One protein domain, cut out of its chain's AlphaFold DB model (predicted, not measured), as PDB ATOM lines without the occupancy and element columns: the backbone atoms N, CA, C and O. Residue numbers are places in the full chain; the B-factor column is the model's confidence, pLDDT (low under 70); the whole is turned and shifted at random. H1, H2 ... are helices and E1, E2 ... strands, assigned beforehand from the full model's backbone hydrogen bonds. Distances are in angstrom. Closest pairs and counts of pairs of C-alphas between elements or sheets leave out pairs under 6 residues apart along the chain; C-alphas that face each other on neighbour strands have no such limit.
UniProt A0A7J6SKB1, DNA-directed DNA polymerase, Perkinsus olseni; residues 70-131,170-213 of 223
ATOM      1  N   SER A  70       4.592  49.888 -57.142       78.88
ATOM      2  CA  SER A  70       5.914  49.536 -57.679       78.88
ATOM      3  C   SER A  70       7.090  50.207 -56.946       78.88
ATOM      4  O   SER A  70       8.111  49.560 -56.702       78.88
ATOM      5  N   ASP A  71       6.947  51.464 -56.524       76.31
ATOM      6  CA  ASP A  71       7.957  52.177 -55.729       76.31
ATOM      7  C   ASP A  71       8.073  51.614 -54.303       76.31
ATOM      8  O   ASP A  71       9.179  51.424 -53.791       76.31
ATOM      9  N   GLY A  72       6.938  51.262 -53.688       75.44
ATOM     10  CA  GLY A  72       6.898  50.609 -52.380       75.44
ATOM     11  C   GLY A  72       7.574  49.235 -52.398       75.44
ATOM     12  O   GLY A  72       8.379  48.912 -51.517       75.44
ATOM     13  N   ARG A  73       7.332  48.467 -53.467       80.06
ATOM     14  CA  ARG A  73       7.977  47.178 -53.741       80.06
ATOM     15  C   ARG A  73       9.490  47.323 -53.900       80.06
ATOM     16  O   ARG A  73      10.246  46.627 -53.223       80.06
ATOM     17  N   LYS A  74       9.948  48.244 -54.759       79.50
ATOM     18  CA  LYS A  74      11.384  48.512 -54.986       79.50
ATOM     19  C   LYS A  74      12.096  48.902 -53.694       79.50
ATOM     20  O   LYS A  74      13.210  48.453 -53.439       79.50
ATOM     21  N   PHE A  75      11.440  49.695 -52.856       77.19
ATOM     22  CA  PHE A  75      11.995  50.111 -51.577       77.19
ATOM     23  C   PHE A  75      12.193  48.941 -50.601       77.19
ATOM     24  O   PHE A  75      13.210  48.883 -49.909       77.19
ATOM     25  N   LEU A  76      11.276  47.970 -50.568       74.44
ATOM     26  CA  LEU A  76      11.423  46.756 -49.753       74.44
ATOM     27  C   LEU A  76      12.423  45.745 -50.327       74.44
ATOM     28  O   LEU A  76      13.008  44.978 -49.563       74.44
ATOM     29  N   ALA A  77      12.663  45.779 -51.637       73.19
ATOM     30  CA  ALA A  77      13.696  44.987 -52.305       73.19
ATOM     31  C   ALA A  77      15.121  45.556 -52.122       73.19
ATOM     32  O   ALA A  77      16.097  44.948 -52.556       73.19
ATOM     33  N   GLY A  78      15.280  46.713 -51.471       75.88
ATOM     34  CA  GLY A  78      16.592  47.314 -51.234       75.88
ATOM     35  C   GLY A  78      17.494  46.475 -50.317       75.88
ATOM     36  O   GLY A  78      17.029  45.812 -49.388       75.88
ATOM     37  N   ALA A  79      18.814  46.564 -50.515       64.62
ATOM     38  CA  ALA A  79      19.820  45.861 -49.701       64.62
ATOM     39  C   ALA A  79      19.712  46.167 -48.194       64.62
ATOM     40  O   ALA A  79      20.032  45.350 -47.337       64.62
ATOM     41  N   ALA A  80      19.185  47.342 -47.854       67.06
ATOM     42  CA  ALA A  80      18.972  47.787 -46.487       67.06
ATOM     43  C   ALA A  80      17.790  47.076 -45.777       67.06
ATOM     44  O   ALA A  80      17.527  47.359 -44.605       67.06
ATOM     45  N   ARG A  81      17.050  46.205 -46.475       84.56
ATOM     46  CA  ARG A  81      15.792  45.577 -46.032       84.56
ATOM     47  C   ARG A  81      15.888  44.057 -46.111       84.56
ATOM     48  O   ARG A  81      15.053  43.381 -46.706       84.56
ATOM     49  N   GLN A  82      16.945  43.542 -45.499       89.25
ATOM     50  CA  GLN A  82      17.272  42.127 -45.469       89.25
ATOM     51  C   GLN A  82      17.261  41.589 -44.035       89.25
ATOM     52  O   GLN A  82      17.491  42.330 -43.079       89.25
ATOM     53  N   TYR A  83      17.019  40.289 -43.893       89.06
ATOM     54  CA  TYR A  83      17.130  39.553 -42.638       89.06
ATOM     55  C   TYR A  83      17.930  38.268 -42.857       89.06
ATOM     56  O   TYR A  83      18.013  37.755 -43.973       89.06
ATOM     57  N   LYS A  84      18.531  37.739 -41.789       91.38
ATOM     58  CA  LYS A  84      19.177  36.426 -41.830       91.38
ATOM     59  C   LYS A  84      18.145  35.359 -41.500       91.38
ATOM     60  O   LYS A  84      17.533  35.412 -40.434       91.38
ATOM     61  N   CYS A  85      17.974  34.387 -42.391       91.25
ATOM     62  CA  CYS A  85      17.115  33.242 -42.122       91.25
ATOM     63  C   CYS A  85      17.632  32.476 -40.888       91.25
ATOM     64  O   CYS A  85      18.811  32.112 -40.862       91.25
ATOM     65  N   PRO A  86      16.784  32.170 -39.890       90.00
ATOM     66  CA  PRO A  86      17.207  31.437 -38.698       90.00
ATOM     67  C   PRO A  86      17.646  29.997 -39.004       90.00
ATOM     68  O   PRO A  86      18.480  29.454 -38.284       90.00
ATOM     69  N   LYS A  87      17.132  29.389 -40.085       91.75
ATOM     70  CA  LYS A  87      17.417  27.992 -40.445       91.75
ATOM     71  C   LYS A  87      18.676  27.851 -41.309       91.75
ATOM     72  O   LYS A  87      19.595  27.131 -40.942       91.75
ATOM     73  N   CYS A  88      18.742  28.549 -42.447       92.38
ATOM     74  CA  CYS A  88      19.850  28.411 -43.408       92.38
ATOM     75  C   CYS A  88      20.902  29.528 -43.329       92.38
ATOM     76  O   CYS A  88      21.853  29.518 -44.106       92.38
ATOM     77  N   LYS A  89      20.724  30.523 -42.443       92.06
ATOM     78  CA  LYS A  89      21.616  31.687 -42.257       92.06
ATOM     79  C   LYS A  89      21.822  32.560 -43.503       92.06
ATOM     80  O   LYS A  89      22.598  33.512 -43.455       92.06
ATOM     81  N   THR A  90      21.108  32.279 -44.592       92.44
ATOM     82  CA  THR A  90      21.152  33.074 -45.822       92.44
ATOM     83  C   THR A  90      20.460  34.413 -45.597       92.44
ATOM     84  O   THR A  90      19.467  34.503 -44.870       92.44
ATOM     85  N   THR A  91      21.000  35.457 -46.215       91.62
ATOM     86  CA  THR A  91      20.402  36.785 -46.215       91.62
ATOM     87  C   THR A  91      19.265  36.833 -47.233       91.62
ATOM     88  O   THR A  91      19.489  36.626 -48.423       91.62
ATOM     89  N   CYS A  92      18.050  37.097 -46.767       88.69
ATOM     90  CA  CYS A  92      16.840  37.167 -47.587       88.69
ATOM     91  C   CYS A  92      16.203  38.554 -47.470       88.69
ATOM     92  O   CYS A  92      16.407  39.251 -46.473       88.69
ATOM     93  N   HIS A  93      15.410  38.962 -48.460       88.75
ATOM     94  CA  HIS A  93      14.674  40.219 -48.378       88.75
ATOM     95  C   HIS A  93      13.449  40.072 -47.487       88.75
ATOM     96  O   HIS A  93      12.752  39.058 -47.494       88.75
ATOM     97  N   ILE A  94      13.176  41.116 -46.710       84.44
ATOM     98  CA  ILE A  94      12.029  41.108 -45.808       84.44
ATOM     99  C   ILE A  94      10.717  41.167 -46.607       84.44
ATOM    100  O   ILE A  94       9.733  40.570 -46.191       84.44
ATOM    101  N   GLY A  95      10.701  41.817 -47.779       80.44
ATOM    102  CA  GLY A  95       9.532  41.812 -48.667       80.44
ATOM    103  C   GLY A  95       9.075  40.396 -49.036       80.44
ATOM    104  O   GLY A  95       7.888  40.095 -48.936       80.44
ATOM    105  N   ASP A  96      10.014  39.509 -49.366       83.69
ATOM    106  CA  ASP A  96       9.708  38.120 -49.730       83.69
ATOM    107  C   ASP A  96       9.215  37.315 -48.527       83.69
ATOM    108  O   ASP A  96       8.263  36.548 -48.644       83.69
ATOM    109  N   ALA A  97       9.798  37.557 -47.348       83.12
ATOM    110  CA  ALA A  97       9.349  36.940 -46.103       83.12
ATOM    111  C   ALA A  97       7.887  37.259 -45.772       83.12
ATOM    112  O   ALA A  97       7.175  36.389 -45.279       83.12
ATOM    113  N   ILE A  98       7.430  38.486 -46.044       78.62
ATOM    114  CA  ILE A  98       6.041  38.877 -45.773       78.62
ATOM    115  C   ILE A  98       5.089  38.287 -46.824       78.62
ATOM    116  O   ILE A  98       3.977  37.900 -46.478       78.62
ATOM    117  N   LYS A  99       5.524  38.169 -48.086       79.25
ATOM    118  CA  LYS A  99       4.715  37.584 -49.171       79.25
ATOM    119  C   LYS A  99       4.545  36.077 -49.050       79.25
ATOM    120  O   LYS A  99       3.442  35.567 -49.199       79.25
ATOM    121  N   GLN A 100       5.658  35.374 -48.867       82.00
ATOM    122  CA  GLN A 100       5.709  33.921 -49.004       82.00
ATOM    123  C   GLN A 100       5.585  33.219 -47.648       82.00
ATOM    124  O   GLN A 100       5.248  32.044 -47.608       82.00
ATOM    125  N   LYS A 101       5.859  33.920 -46.531       81.81
ATOM    126  CA  LYS A 101       5.971  33.344 -45.172       81.81
ATOM    127  C   LYS A 101       6.975  32.192 -45.064       81.81
ATOM    128  O   LYS A 101       7.036  31.499 -44.055       81.81
ATOM    129  N   GLU A 102       7.823  32.036 -46.068       89.00
ATOM    130  CA  GLU A 102       8.883  31.051 -46.115       89.00
ATOM    131  C   GLU A 102      10.189  31.703 -46.556       89.00
ATOM    132  O   GLU A 102      10.240  32.761 -47.192       89.00
ATOM    133  N   CYS A 103      11.293  31.077 -46.177       89.56
ATOM    134  CA  CYS A 103      12.590  31.483 -46.668       89.56
ATOM    135  C   CYS A 103      12.724  31.109 -48.147       89.56
ATOM    136  O   CYS A 103      12.826  29.931 -48.469       89.56
ATOM    137  N   VAL A 104      12.896  32.111 -49.012       89.06
ATOM    138  CA  VAL A 104      13.151  31.952 -50.461       89.06
ATOM    139  C   VAL A 104      14.260  30.937 -50.782       89.06
ATOM    140  O   VAL A 104      14.271  30.340 -51.854       89.06
ATOM    141  N   LYS A 105      15.231  30.741 -49.877       91.44
ATOM    142  CA  LYS A 105      16.372  29.852 -50.127       91.44
ATOM    143  C   LYS A 105      16.180  28.412 -49.657       91.44
ATOM    144  O   LYS A 105      16.734  27.513 -50.279       91.44
ATOM    145  N   CYS A 106      15.500  28.193 -48.535       91.50
ATOM    146  CA  CYS A 106      15.400  26.866 -47.915       91.50
ATOM    147  C   CYS A 106      13.967  26.409 -47.636       91.50
ATOM    148  O   CYS A 106      13.796  25.391 -46.966       91.50
ATOM    149  N   SER A 107      12.970  27.179 -48.082       91.38
ATOM    150  CA  SER A 107      11.533  26.931 -47.890       91.38
ATOM    151  C   SER A 107      11.156  26.660 -46.433       91.38
ATOM    152  O   SER A 107      10.217  25.940 -46.118       91.38
ATOM    153  N   ALA A 108      11.946  27.201 -45.503       90.12
ATOM    154  CA  ALA A 108      11.643  27.127 -44.089       90.12
ATOM    155  C   ALA A 108      10.542  28.123 -43.764       90.12
ATOM    156  O   ALA A 108      10.708  29.308 -44.055       90.12
ATOM    157  N   GLU A 109       9.489  27.654 -43.105       89.69
ATOM    158  CA  GLU A 109       8.444  28.513 -42.566       89.69
ATOM    159  C   GLU A 109       9.044  29.580 -41.638       89.69
ATOM    160  O   GLU A 109       9.926  29.312 -40.811       89.69
ATOM    161  N   ILE A 110       8.593  30.818 -41.820       86.12
ATOM    162  CA  ILE A 110       9.013  31.973 -41.039       86.12
ATOM    163  C   ILE A 110       8.046  32.105 -39.862       86.12
ATOM    164  O   ILE A 110       6.872  32.396 -40.080       86.12
ATOM    165  N   PRO A 111       8.520  31.972 -38.608       85.06
ATOM    166  CA  PRO A 111       7.645  32.082 -37.447       85.06
ATOM    167  C   PRO A 111       6.927  33.437 -37.396       85.06
ATOM    168  O   PRO A 111       7.563  34.483 -37.566       85.06
ATOM    169  N   SER A 112       5.635  33.450 -37.052       81.19
ATOM    170  CA  SER A 112       4.835  34.680 -36.922       81.19
ATOM    171  C   SER A 112       5.472  35.745 -36.006       81.19
ATOM    172  O   SER A 112       5.455  36.923 -36.373       81.19
ATOM    173  N   PRO A 113       6.123  35.401 -34.867       81.94
ATOM    174  CA  PRO A 113       6.849  36.382 -34.053       81.94
ATOM    175  C   PRO A 113       8.019  37.046 -34.792       81.94
ATOM    176  O   PRO A 113       8.260  38.242 -34.625       81.94
ATOM    177  N   LEU A 114       8.742  36.289 -35.626       84.00
ATOM    178  CA  LEU A 114       9.821  36.835 -36.447       84.00
ATOM    179  C   LEU A 114       9.247  37.787 -37.496       84.00
ATOM    180  O   LEU A 114       9.745  38.902 -37.634       84.00
ATOM    181  N   LEU A 115       8.167  37.391 -38.171       81.31
ATOM    182  CA  LEU A 115       7.498  38.232 -39.160       81.31
ATOM    183  C   LEU A 115       7.013  39.563 -38.555       81.31
ATOM    184  O   LEU A 115       7.281  40.627 -39.118       81.31
ATOM    185  N   ARG A 116       6.401  39.528 -37.363       77.69
ATOM    186  CA  ARG A 116       6.004  40.737 -36.614       77.69
ATOM    187  C   ARG A 116       7.195  41.642 -36.302       77.69
ATOM    188  O   ARG A 116       7.147  42.843 -36.567       77.69
ATOM    189  N   ASN A 117       8.292  41.075 -35.800       82.81
ATOM    190  CA  ASN A 117       9.502  41.845 -35.506       82.81
ATOM    191  C   ASN A 117      10.099  42.481 -36.768       82.81
ATOM    192  O   ASN A 117      10.505  43.644 -36.740       82.81
ATOM    193  N   LEU A 118      10.113  41.755 -37.889       82.88
ATOM    194  CA  LEU A 118      10.584  42.265 -39.176       82.88
ATOM    195  C   LEU A 118       9.732  43.439 -39.679       82.88
ATOM    196  O   LEU A 118      10.291  44.445 -40.123       82.88
ATOM    197  N   LEU A 119       8.405  43.355 -39.546       77.81
ATOM    198  CA  LEU A 119       7.491  44.454 -39.875       77.81
ATOM    199  C   LEU A 119       7.771  45.695 -39.016       77.81
ATOM    200  O   LEU A 119       7.940  46.790 -39.555       77.81
ATOM    201  N   VAL A 120       7.907  45.536 -37.696       77.88
ATOM    202  CA  VAL A 120       8.222  46.649 -36.781       77.88
ATOM    203  C   VAL A 120       9.574  47.287 -37.116       77.88
ATOM    204  O   VAL A 120       9.695  48.515 -37.126       77.88
ATOM    205  N   LEU A 121      10.597  46.479 -37.413       82.00
ATOM    206  CA  LEU A 121      11.925  46.970 -37.793       82.00
ATOM    207  C   LEU A 121      11.894  47.751 -39.106       82.00
ATOM    208  O   LEU A 121      12.510  48.818 -39.188       82.00
ATOM    209  N   ILE A 122      11.156  47.259 -40.107       81.25
ATOM    210  CA  ILE A 122      10.924  48.002 -41.346       81.25
ATOM    211  C   ILE A 122      10.275  49.340 -41.021       81.25
ATOM    212  O   ILE A 122      10.830  50.369 -41.387       81.25
ATOM    213  N   LEU A 123       9.145  49.342 -40.318       76.69
ATOM    214  CA  LEU A 123       8.382  50.562 -40.058       76.69
ATOM    215  C   LEU A 123       9.230  51.609 -39.335       76.69
ATOM    216  O   LEU A 123       9.316  52.744 -39.791       76.69
ATOM    217  N   ARG A 124       9.965  51.215 -38.288       78.94
ATOM    218  CA  ARG A 124      10.909  52.107 -37.590       78.94
ATOM    219  C   ARG A 124      11.970  52.680 -38.524       78.94
ATOM    220  O   ARG A 124      12.314  53.856 -38.413       78.94
ATOM    221  N   LYS A 125      12.496  51.861 -39.435       82.19
ATOM    222  CA  LYS A 125      13.494  52.293 -40.414       82.19
ATOM    223  C   LYS A 125      12.918  53.312 -41.393       82.19
ATOM    224  O   LYS A 125      13.539  54.351 -41.584       82.19
ATOM    225  N   ILE A 126      11.719  53.062 -41.922       78.31
ATOM    226  CA  ILE A 126      11.005  53.999 -42.802       78.31
ATOM    227  C   ILE A 126      10.772  55.321 -42.085       78.31
ATOM    228  O   ILE A 126      11.102  56.367 -42.629       78.31
ATOM    229  N   THR A 127      10.263  55.281 -40.853       76.25
ATOM    230  CA  THR A 127      10.014  56.477 -40.043       76.25
ATOM    231  C   THR A 127      11.294  57.286 -39.842       76.25
ATOM    232  O   THR A 127      11.316  58.494 -40.069       76.25
ATOM    233  N   ARG A 128      12.397  56.620 -39.481       79.38
ATOM    234  CA  ARG A 128      13.694  57.275 -39.276       79.38
ATOM    235  C   ARG A 128      14.260  57.866 -40.565       79.38
ATOM    236  O   ARG A 128      14.815  58.962 -40.537       79.38
ATOM    237  N   GLU A 129      14.156  57.141 -41.676       79.06
ATOM    238  CA  GLU A 129      14.591  57.617 -42.987       79.06
ATOM    239  C   GLU A 129      13.740  58.822 -43.404       79.06
ATOM    240  O   GLU A 129      14.295  59.884 -43.671       79.06
ATOM    241  N   ALA A 130      12.413  58.734 -43.339       76.44
ATOM    242  CA  ALA A 130      11.502  59.829 -43.668       76.44
ATOM    243  C   ALA A 130      11.766  61.097 -42.836       76.44
ATOM    244  O   ALA A 130      11.907  62.185 -43.392       76.44
ATOM    245  N   GLY A 131      11.929  60.970 -41.514       75.44
ATOM    246  CA  GLY A 131      12.194  62.109 -40.627       75.44
ATOM    247  C   GLY A 131      13.652  62.580 -40.579       75.44
ATOM    248  O   GLY A 131      13.982  63.486 -39.816       75.44
ATOM    249  N   ALA A 170      13.195  58.796 -51.956       66.75
ATOM    250  CA  ALA A 170      12.956  57.837 -50.872       66.75
ATOM    251  C   ALA A 170      12.439  58.468 -49.560       66.75
ATOM    252  O   ALA A 170      11.990  57.752 -48.672       66.75
ATOM    253  N   HIS A 171      12.501  59.796 -49.436       69.75
ATOM    254  CA  HIS A 171      12.154  60.558 -48.235       69.75
ATOM    255  C   HIS A 171      10.895  61.417 -48.415       69.75
ATOM    256  O   HIS A 171      10.537  62.185 -47.526       69.75
ATOM    257  N   THR A 172      10.219  61.312 -49.562       75.00
ATOM    258  CA  THR A 172       8.972  62.043 -49.807       75.00
ATOM    259  C   THR A 172       7.802  61.396 -49.065       75.00
ATOM    260  O   THR A 172       7.716  60.170 -48.958       75.00
ATOM    261  N   ASN A 173       6.832  62.206 -48.623       75.19
ATOM    262  CA  ASN A 173       5.589  61.701 -48.020       75.19
ATOM    263  C   ASN A 173       4.859  60.713 -48.943       75.19
ATOM    264  O   ASN A 173       4.265  59.744 -48.474       75.19
ATOM    265  N   ARG A 174       4.951  60.926 -50.262       78.31
ATOM    266  CA  ARG A 174       4.398  60.023 -51.276       78.31
ATOM    267  C   ARG A 174       5.071  58.651 -51.248       78.31
ATOM    268  O   ARG A 174       4.362  57.648 -51.255       78.31
ATOM    269  N   ALA A 175       6.402  58.599 -51.196       76.38
ATOM    270  CA  ALA A 175       7.132  57.336 -51.123       76.38
ATOM    271  C   ALA A 175       6.808  56.582 -49.825       76.38
ATOM    272  O   ALA A 175       6.535  55.384 -49.857       76.38
ATOM    273  N   VAL A 176       6.741  57.291 -48.692       78.00
ATOM    274  CA  VAL A 176       6.316  56.705 -47.409       78.00
ATOM    275  C   VAL A 176       4.902  56.136 -47.520       78.00
ATOM    276  O   VAL A 176       4.684  54.980 -47.163       78.00
ATOM    277  N   HIS A 177       3.962  56.905 -48.073       80.69
ATOM    278  CA  HIS A 177       2.586  56.460 -48.279       80.69
ATOM    279  C   HIS A 177       2.517  55.201 -49.149       80.69
ATOM    280  O   HIS A 177       1.893  54.226 -48.749       80.69
ATOM    281  N   GLN A 178       3.209  55.173 -50.292       82.62
ATOM    282  CA  GLN A 178       3.242  53.992 -51.162       82.62
ATOM    283  C   GLN A 178       3.737  52.744 -50.427       82.62
ATOM    284  O   GLN A 178       3.175  51.669 -50.615       82.62
ATOM    285  N   VAL A 179       4.757  52.868 -49.575       80.75
ATOM    286  CA  VAL A 179       5.288  51.725 -48.818       80.75
ATOM    287  C   VAL A 179       4.312  51.263 -47.740       80.75
ATOM    288  O   VAL A 179       4.122  50.060 -47.574       80.75
ATOM    289  N   LEU A 180       3.688  52.189 -47.010       78.94
ATOM    290  CA  LEU A 180       2.710  51.850 -45.972       78.94
ATOM    291  C   LEU A 180       1.458  51.207 -46.570       78.94
ATOM    292  O   LEU A 180       1.013  50.177 -46.070       78.94
ATOM    293  N   SER A 181       0.921  51.774 -47.653       81.50
ATOM    294  CA  SER A 181      -0.215  51.201 -48.378       81.50
ATOM    295  C   SER A 181       0.118  49.809 -48.905       81.50
ATOM    296  O   SER A 181      -0.667  48.885 -48.716       81.50
ATOM    297  N   TYR A 182       1.315  49.632 -49.469       82.25
ATOM    298  CA  TYR A 182       1.775  48.329 -49.929       82.25
ATOM    299  C   TYR A 182       1.849  47.300 -48.799       82.25
ATOM    300  O   TYR A 182       1.290  46.215 -48.919       82.25
ATOM    301  N   LEU A 183       2.496  47.639 -47.678       77.50
ATOM    302  CA  LEU A 183       2.597  46.745 -46.520       77.50
ATOM    303  C   LEU A 183       1.221  46.400 -45.943       77.50
ATOM    304  O   LEU A 183       1.005  45.262 -45.534       77.50
ATOM    305  N   ARG A 184       0.294  47.362 -45.930       77.50
ATOM    306  CA  ARG A 184      -1.078  47.169 -45.455       77.50
ATOM    307  C   ARG A 184      -1.861  46.212 -46.342       77.50
ATOM    308  O   ARG A 184      -2.465  45.286 -45.815       77.50
ATOM    309  N   GLU A 185      -1.851  46.418 -47.655       77.94
ATOM    310  CA  GLU A 185      -2.563  45.535 -48.587       77.94
ATOM    311  C   GLU A 185      -1.955  44.131 -48.601       77.94
ATOM    312  O   GLU A 185      -2.679  43.137 -48.604       77.94
ATOM    313  N   LEU A 186      -0.629  44.038 -48.511       76.31
ATOM    314  CA  LEU A 186       0.081  42.767 -48.439       76.31
ATOM    315  C   LEU A 186      -0.247  42.028 -47.131       76.31
ATOM    316  O   LEU A 186      -0.582  40.850 -47.164       76.31
ATOM    317  N   ALA A 187      -0.272  42.718 -45.987       70.38
ATOM    318  CA  ALA A 187      -0.707  42.126 -44.720       70.38
ATOM    319  C   ALA A 187      -2.200  41.738 -44.723       70.38
ATOM    320  O   ALA A 187      -2.559  40.684 -44.197       70.38
ATOM    321  N   ALA A 188      -3.068  42.550 -45.339       69.94
ATOM    322  CA  ALA A 188      -4.507  42.295 -45.429       69.94
ATOM    323  C   ALA A 188      -4.844  41.099 -46.330       69.94
ATOM    324  O   ALA A 188      -5.745  40.331 -46.005       69.94
ATOM    325  N   LYS A 189      -4.098  40.884 -47.420       68.88
ATOM    326  CA  LYS A 189      -4.233  39.692 -48.276       68.88
ATOM    327  C   LYS A 189      -3.872  38.394 -47.539       68.88
ATOM    328  O   LYS A 189      -4.334  37.323 -47.917       68.88
ATOM    329  N   HIS A 190      -3.093  38.486 -46.462       64.31
ATOM    330  CA  HIS A 190      -2.595  37.349 -45.682       64.31
ATOM    331  C   HIS A 190      -3.158  37.320 -44.242       64.31
ATOM    332  O   HIS A 190      -2.491  36.841 -43.323       64.31
ATOM    333  N   ARG A 191      -4.397  37.822 -44.061       51.56
ATOM    334  CA  ARG A 191      -5.023  38.230 -42.785       51.56
ATOM    335  C   ARG A 191      -5.138  37.227 -41.625       51.56
ATOM    336  O   ARG A 191      -5.110  37.740 -40.511       51.56
ATOM    337  N   PRO A 192      -5.272  35.892 -41.760       49.16
ATOM    338  CA  PRO A 192      -5.685  35.081 -40.603       49.16
ATOM    339  C   PRO A 192      -4.674  34.982 -39.435       49.16
ATOM    340  O   PRO A 192      -4.975  34.333 -38.447       49.16
ATOM    341  N   GLU A 193      -3.497  35.622 -39.497       46.97
ATOM    342  CA  GLU A 193      -2.441  35.515 -38.464       46.97
ATOM    343  C   GLU A 193      -1.794  36.866 -38.070       46.97
ATOM    344  O   GLU A 193      -0.815  36.907 -37.320       46.97
ATOM    345  N   CYS A 194      -2.312  37.986 -38.590       45.75
ATOM    346  CA  CYS A 194      -1.764  39.337 -38.390       45.75
ATOM    347  C   CYS A 194      -2.606  40.202 -37.429       45.75
ATOM    348  O   CYS A 194      -2.502  41.427 -37.476       45.75
ATOM    349  N   GLU A 195      -3.427  39.588 -36.569       44.22
ATOM    350  CA  GLU A 195      -4.274  40.291 -35.584       44.22
ATOM    351  C   GLU A 195      -3.469  41.167 -34.605       44.22
ATOM    352  O   GLU A 195      -3.980  42.169 -34.120       44.22
ATOM    353  N   ASP A 196      -2.177  40.880 -34.414       48.91
ATOM    354  CA  ASP A 196      -1.286  41.643 -33.530       48.91
ATOM    355  C   ASP A 196      -0.388  42.662 -34.261       48.91
ATOM    356  O   ASP A 196       0.679  43.026 -33.752       48.91
ATOM    357  N   ILE A 197      -0.726  43.107 -35.479       50.28
ATOM    358  CA  ILE A 197      -0.066  44.305 -36.023       50.28
ATOM    359  C   ILE A 197      -0.649  45.490 -35.254       50.28
ATOM    360  O   ILE A 197      -1.839  45.752 -35.396       50.28
ATOM    361  N   PRO A 198       0.144  46.231 -34.457       49.69
ATOM    362  CA  PRO A 198      -0.414  47.272 -33.610       49.69
ATOM    363  C   PRO A 198      -1.191  48.279 -34.459       49.69
ATOM    364  O   PRO A 198      -0.613  48.855 -35.386       49.69
ATOM    365  N   ASP A 199      -2.462  48.522 -34.130       48.97
ATOM    366  CA  ASP A 199      -3.357  49.426 -34.876       48.97
ATOM    367  C   ASP A 199      -2.741  50.804 -35.119       48.97
ATOM    368  O   ASP A 199      -2.987  51.441 -36.144       48.97
ATOM    369  N   GLN A 200      -1.857  51.240 -34.218       48.75
ATOM    370  CA  GLN A 200      -1.032  52.438 -34.365       48.75
ATOM    371  C   GLN A 200      -0.227  52.502 -35.673       48.75
ATOM    372  O   GLN A 200       0.140  53.601 -36.056       48.75
ATOM    373  N   PHE A 201       0.075  51.385 -36.340       50.31
ATOM    374  CA  PHE A 201       0.828  51.342 -37.600       50.31
ATOM    375  C   PHE A 201      -0.063  51.210 -38.832       50.31
ATOM    376  O   PHE A 201       0.308  51.692 -39.898       50.31
ATOM    377  N   LEU A 202      -1.238  50.595 -38.689       49.69
ATOM    378  CA  LEU A 202      -2.248  50.577 -39.744       49.69
ATOM    379  C   LEU A 202      -2.888  51.972 -39.854       49.69
ATOM    380  O   LEU A 202      -3.030  52.512 -40.944       49.69
ATOM    381  N   SER A 203      -3.211  52.616 -38.737       49.53
ATOM    382  CA  SER A 203      -3.787  53.975 -38.700       49.53
ATOM    383  C   SER A 203      -2.825  55.101 -39.102       49.53
ATOM    384  O   SER A 203      -3.294  56.181 -39.447       49.53
ATOM    385  N   MET A 204      -1.506  54.867 -39.098       54.34
ATOM    386  CA  MET A 204      -0.518  55.899 -39.417       54.34
ATOM    387  C   MET A 204      -0.582  56.297 -40.892       54.34
ATOM    388  O   MET A 204      -0.234  55.521 -41.785       54.34
ATOM    389  N   ASN A 205      -0.965  57.543 -41.146       57.34
ATOM    390  CA  ASN A 205      -0.756  58.169 -42.443       57.34
ATOM    391  C   ASN A 205       0.700  58.686 -42.551       57.34
ATOM    392  O   ASN A 205       1.463  58.705 -41.579       57.34
ATOM    393  N   ALA A 206       1.121  59.107 -43.747       56.06
ATOM    394  CA  ALA A 206       2.473  59.641 -43.948       56.06
ATOM    395  C   ALA A 206       2.779  60.851 -43.035       56.06
ATOM    396  O   ALA A 206       3.920  61.021 -42.612       56.06
ATOM    397  N   TYR A 207       1.765  61.645 -42.672       56.75
ATOM    398  CA  TYR A 207       1.903  62.749 -41.719       56.75
ATOM    399  C   TYR A 207       2.147  62.259 -40.287       56.75
ATOM    400  O   TYR A 207       3.009  62.811 -39.612       56.75
ATOM    401  N   ASP A 208       1.485  61.194 -39.835       56.03
ATOM    402  CA  ASP A 208       1.668  60.612 -38.502       56.03
ATOM    403  C   ASP A 208       3.057  59.996 -38.347       56.03
ATOM    404  O   ASP A 208       3.660  60.084 -37.279       56.03
ATOM    405  N   VAL A 209       3.597  59.403 -39.418       57.06
ATOM    406  CA  VAL A 209       4.987  58.928 -39.463       57.06
ATOM    407  C   VAL A 209       5.949  60.091 -39.256       57.06
ATOM    408  O   VAL A 209       6.791  60.044 -38.358       57.06
ATOM    409  N   VAL A 210       5.806  61.159 -40.039       52.94
ATOM    410  CA  VAL A 210       6.690  62.330 -39.957       52.94
ATOM    411  C   VAL A 210       6.544  63.040 -38.603       52.94
ATOM    412  O   VAL A 210       7.550  63.354 -37.965       52.94
ATOM    413  N   SER A 211       5.318  63.190 -38.101       51.78
ATOM    414  CA  SER A 211       5.002  63.860 -36.834       51.78
ATOM    415  C   SER A 211       5.450  63.050 -35.605       51.78
ATOM    416  O   SER A 211       6.089  63.586 -34.696       51.78
ATOM    417  N   LYS A 212       5.263  61.718 -35.597       51.31
ATOM    418  CA  LYS A 212       5.805  60.846 -34.533       51.31
ATOM    419  C   LYS A 212       7.336  60.809 -34.530       51.31
ATOM    420  O   LYS A 212       7.923  60.585 -33.473       51.31
ATOM    421  N   THR A 213       8.004  61.075 -35.657       48.69
ATOM    422  CA  THR A 213       9.476  61.181 -35.679       48.69
ATOM    423  C   THR A 213       9.970  62.390 -34.876       48.69
ATOM    424  O   THR A 213      11.001  62.301 -34.207       48.69
TER     425      THR A 213
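Overview. This is residues 70 to 131 and 170 to 213 of the 223 residues of the protein "DNA-directed DNA polymerase" of Perkinsus olseni (UniProt A0A7J6SKB1). Two long helices, H3 and H4, run side by side in opposite ways but meet only near one end, where H6 lies across both. Toward the other end H2 packs loosely between them, continuing a small two-strand hairpin, E1 and E2; H1 crosses H4, and little H5 lies over the groove between H3 and H4. The printed part has 106 residues with six named helices and two named strands, in the order H1, E1, E2, H2, H3, H4, H5, H6; the sheet, E1 - E2, is antiparallel, and the class is mostly helix. It is compact and rounded, with a radius of gyration of the C-alphas of 13.5 A and spans of 39 by 29 by 22 A.

Arrangement. H1, residues 70 to 76, touches residues 175 to 182 of H4, residues 173 to 189, about perpendicular at 83 degrees; the closest C-alphas are those of Gly 72 and Val 179, 4.1 A apart. E1, residues 82 to 84, and E2, residues 91 to 93, form an antiparallel hairpin at 141 degrees, with N 83 and O 92 within hydrogen-bond range at 2.8 A. H2, residues 94 to 100, only just touches H3, residues 112 to 130, with 3 pairs of C-alphas within 8 A, the closest those of Ile 98 and Leu 115 at 6.8 A; they form a helical hairpin at a steep tilt of 41 degrees. H3 and H4 also only just touch, with 3 such pairs, at a shallow tilt of 12 degrees, opposite ways; the closest C-alphas are those of Ile 126 and Val 176, 7.1 A apart. H5, residues 199 to 202, is close to but not clearly touching H4, the closest C-alphas being those of Arg 184 and Leu 202 at 6.8 A. H6, residues 206 to 213, touches residues 127 to 130 of H3, about perpendicular at 87 degrees, the closest C-alphas being those of Thr 127 and Val 209 at 5.6 A. H1 and H6 are apart. In H1, H2, H3, H4 and H6 every O i to N i+4 pair is within hydrogen-bond range; H5 is too short for one.

Along the chain. H1 begins at C-alpha 70, (5.914, 49.536, -57.679), and is 10.0 A long. E1 and E2 are each 7.0 A long, and H2 is 10.1 A. H3 is 26.9 A long, from C-alpha 112 at (4.835, 34.680, -36.922), and H4 is 24.1 A. H5 is 5.1 A long; H6 is 10.9 A and ends at C-alpha 213, (9.476, 61.181, -35.679).

Size, cuts and confidence. The two C-alphas farthest apart are those of Cys 106 and Ser 211, 40.0 A. Residues 132 to 169 are not printed, and C-alphas 131 and 170 are 11.1 A apart across this cut. The link from H2 to H3 is long. The mean pLDDT of the printed part is 74.5; 30 residues are under 70, namely 79 to 80, 170 to 171 and 188 to 213.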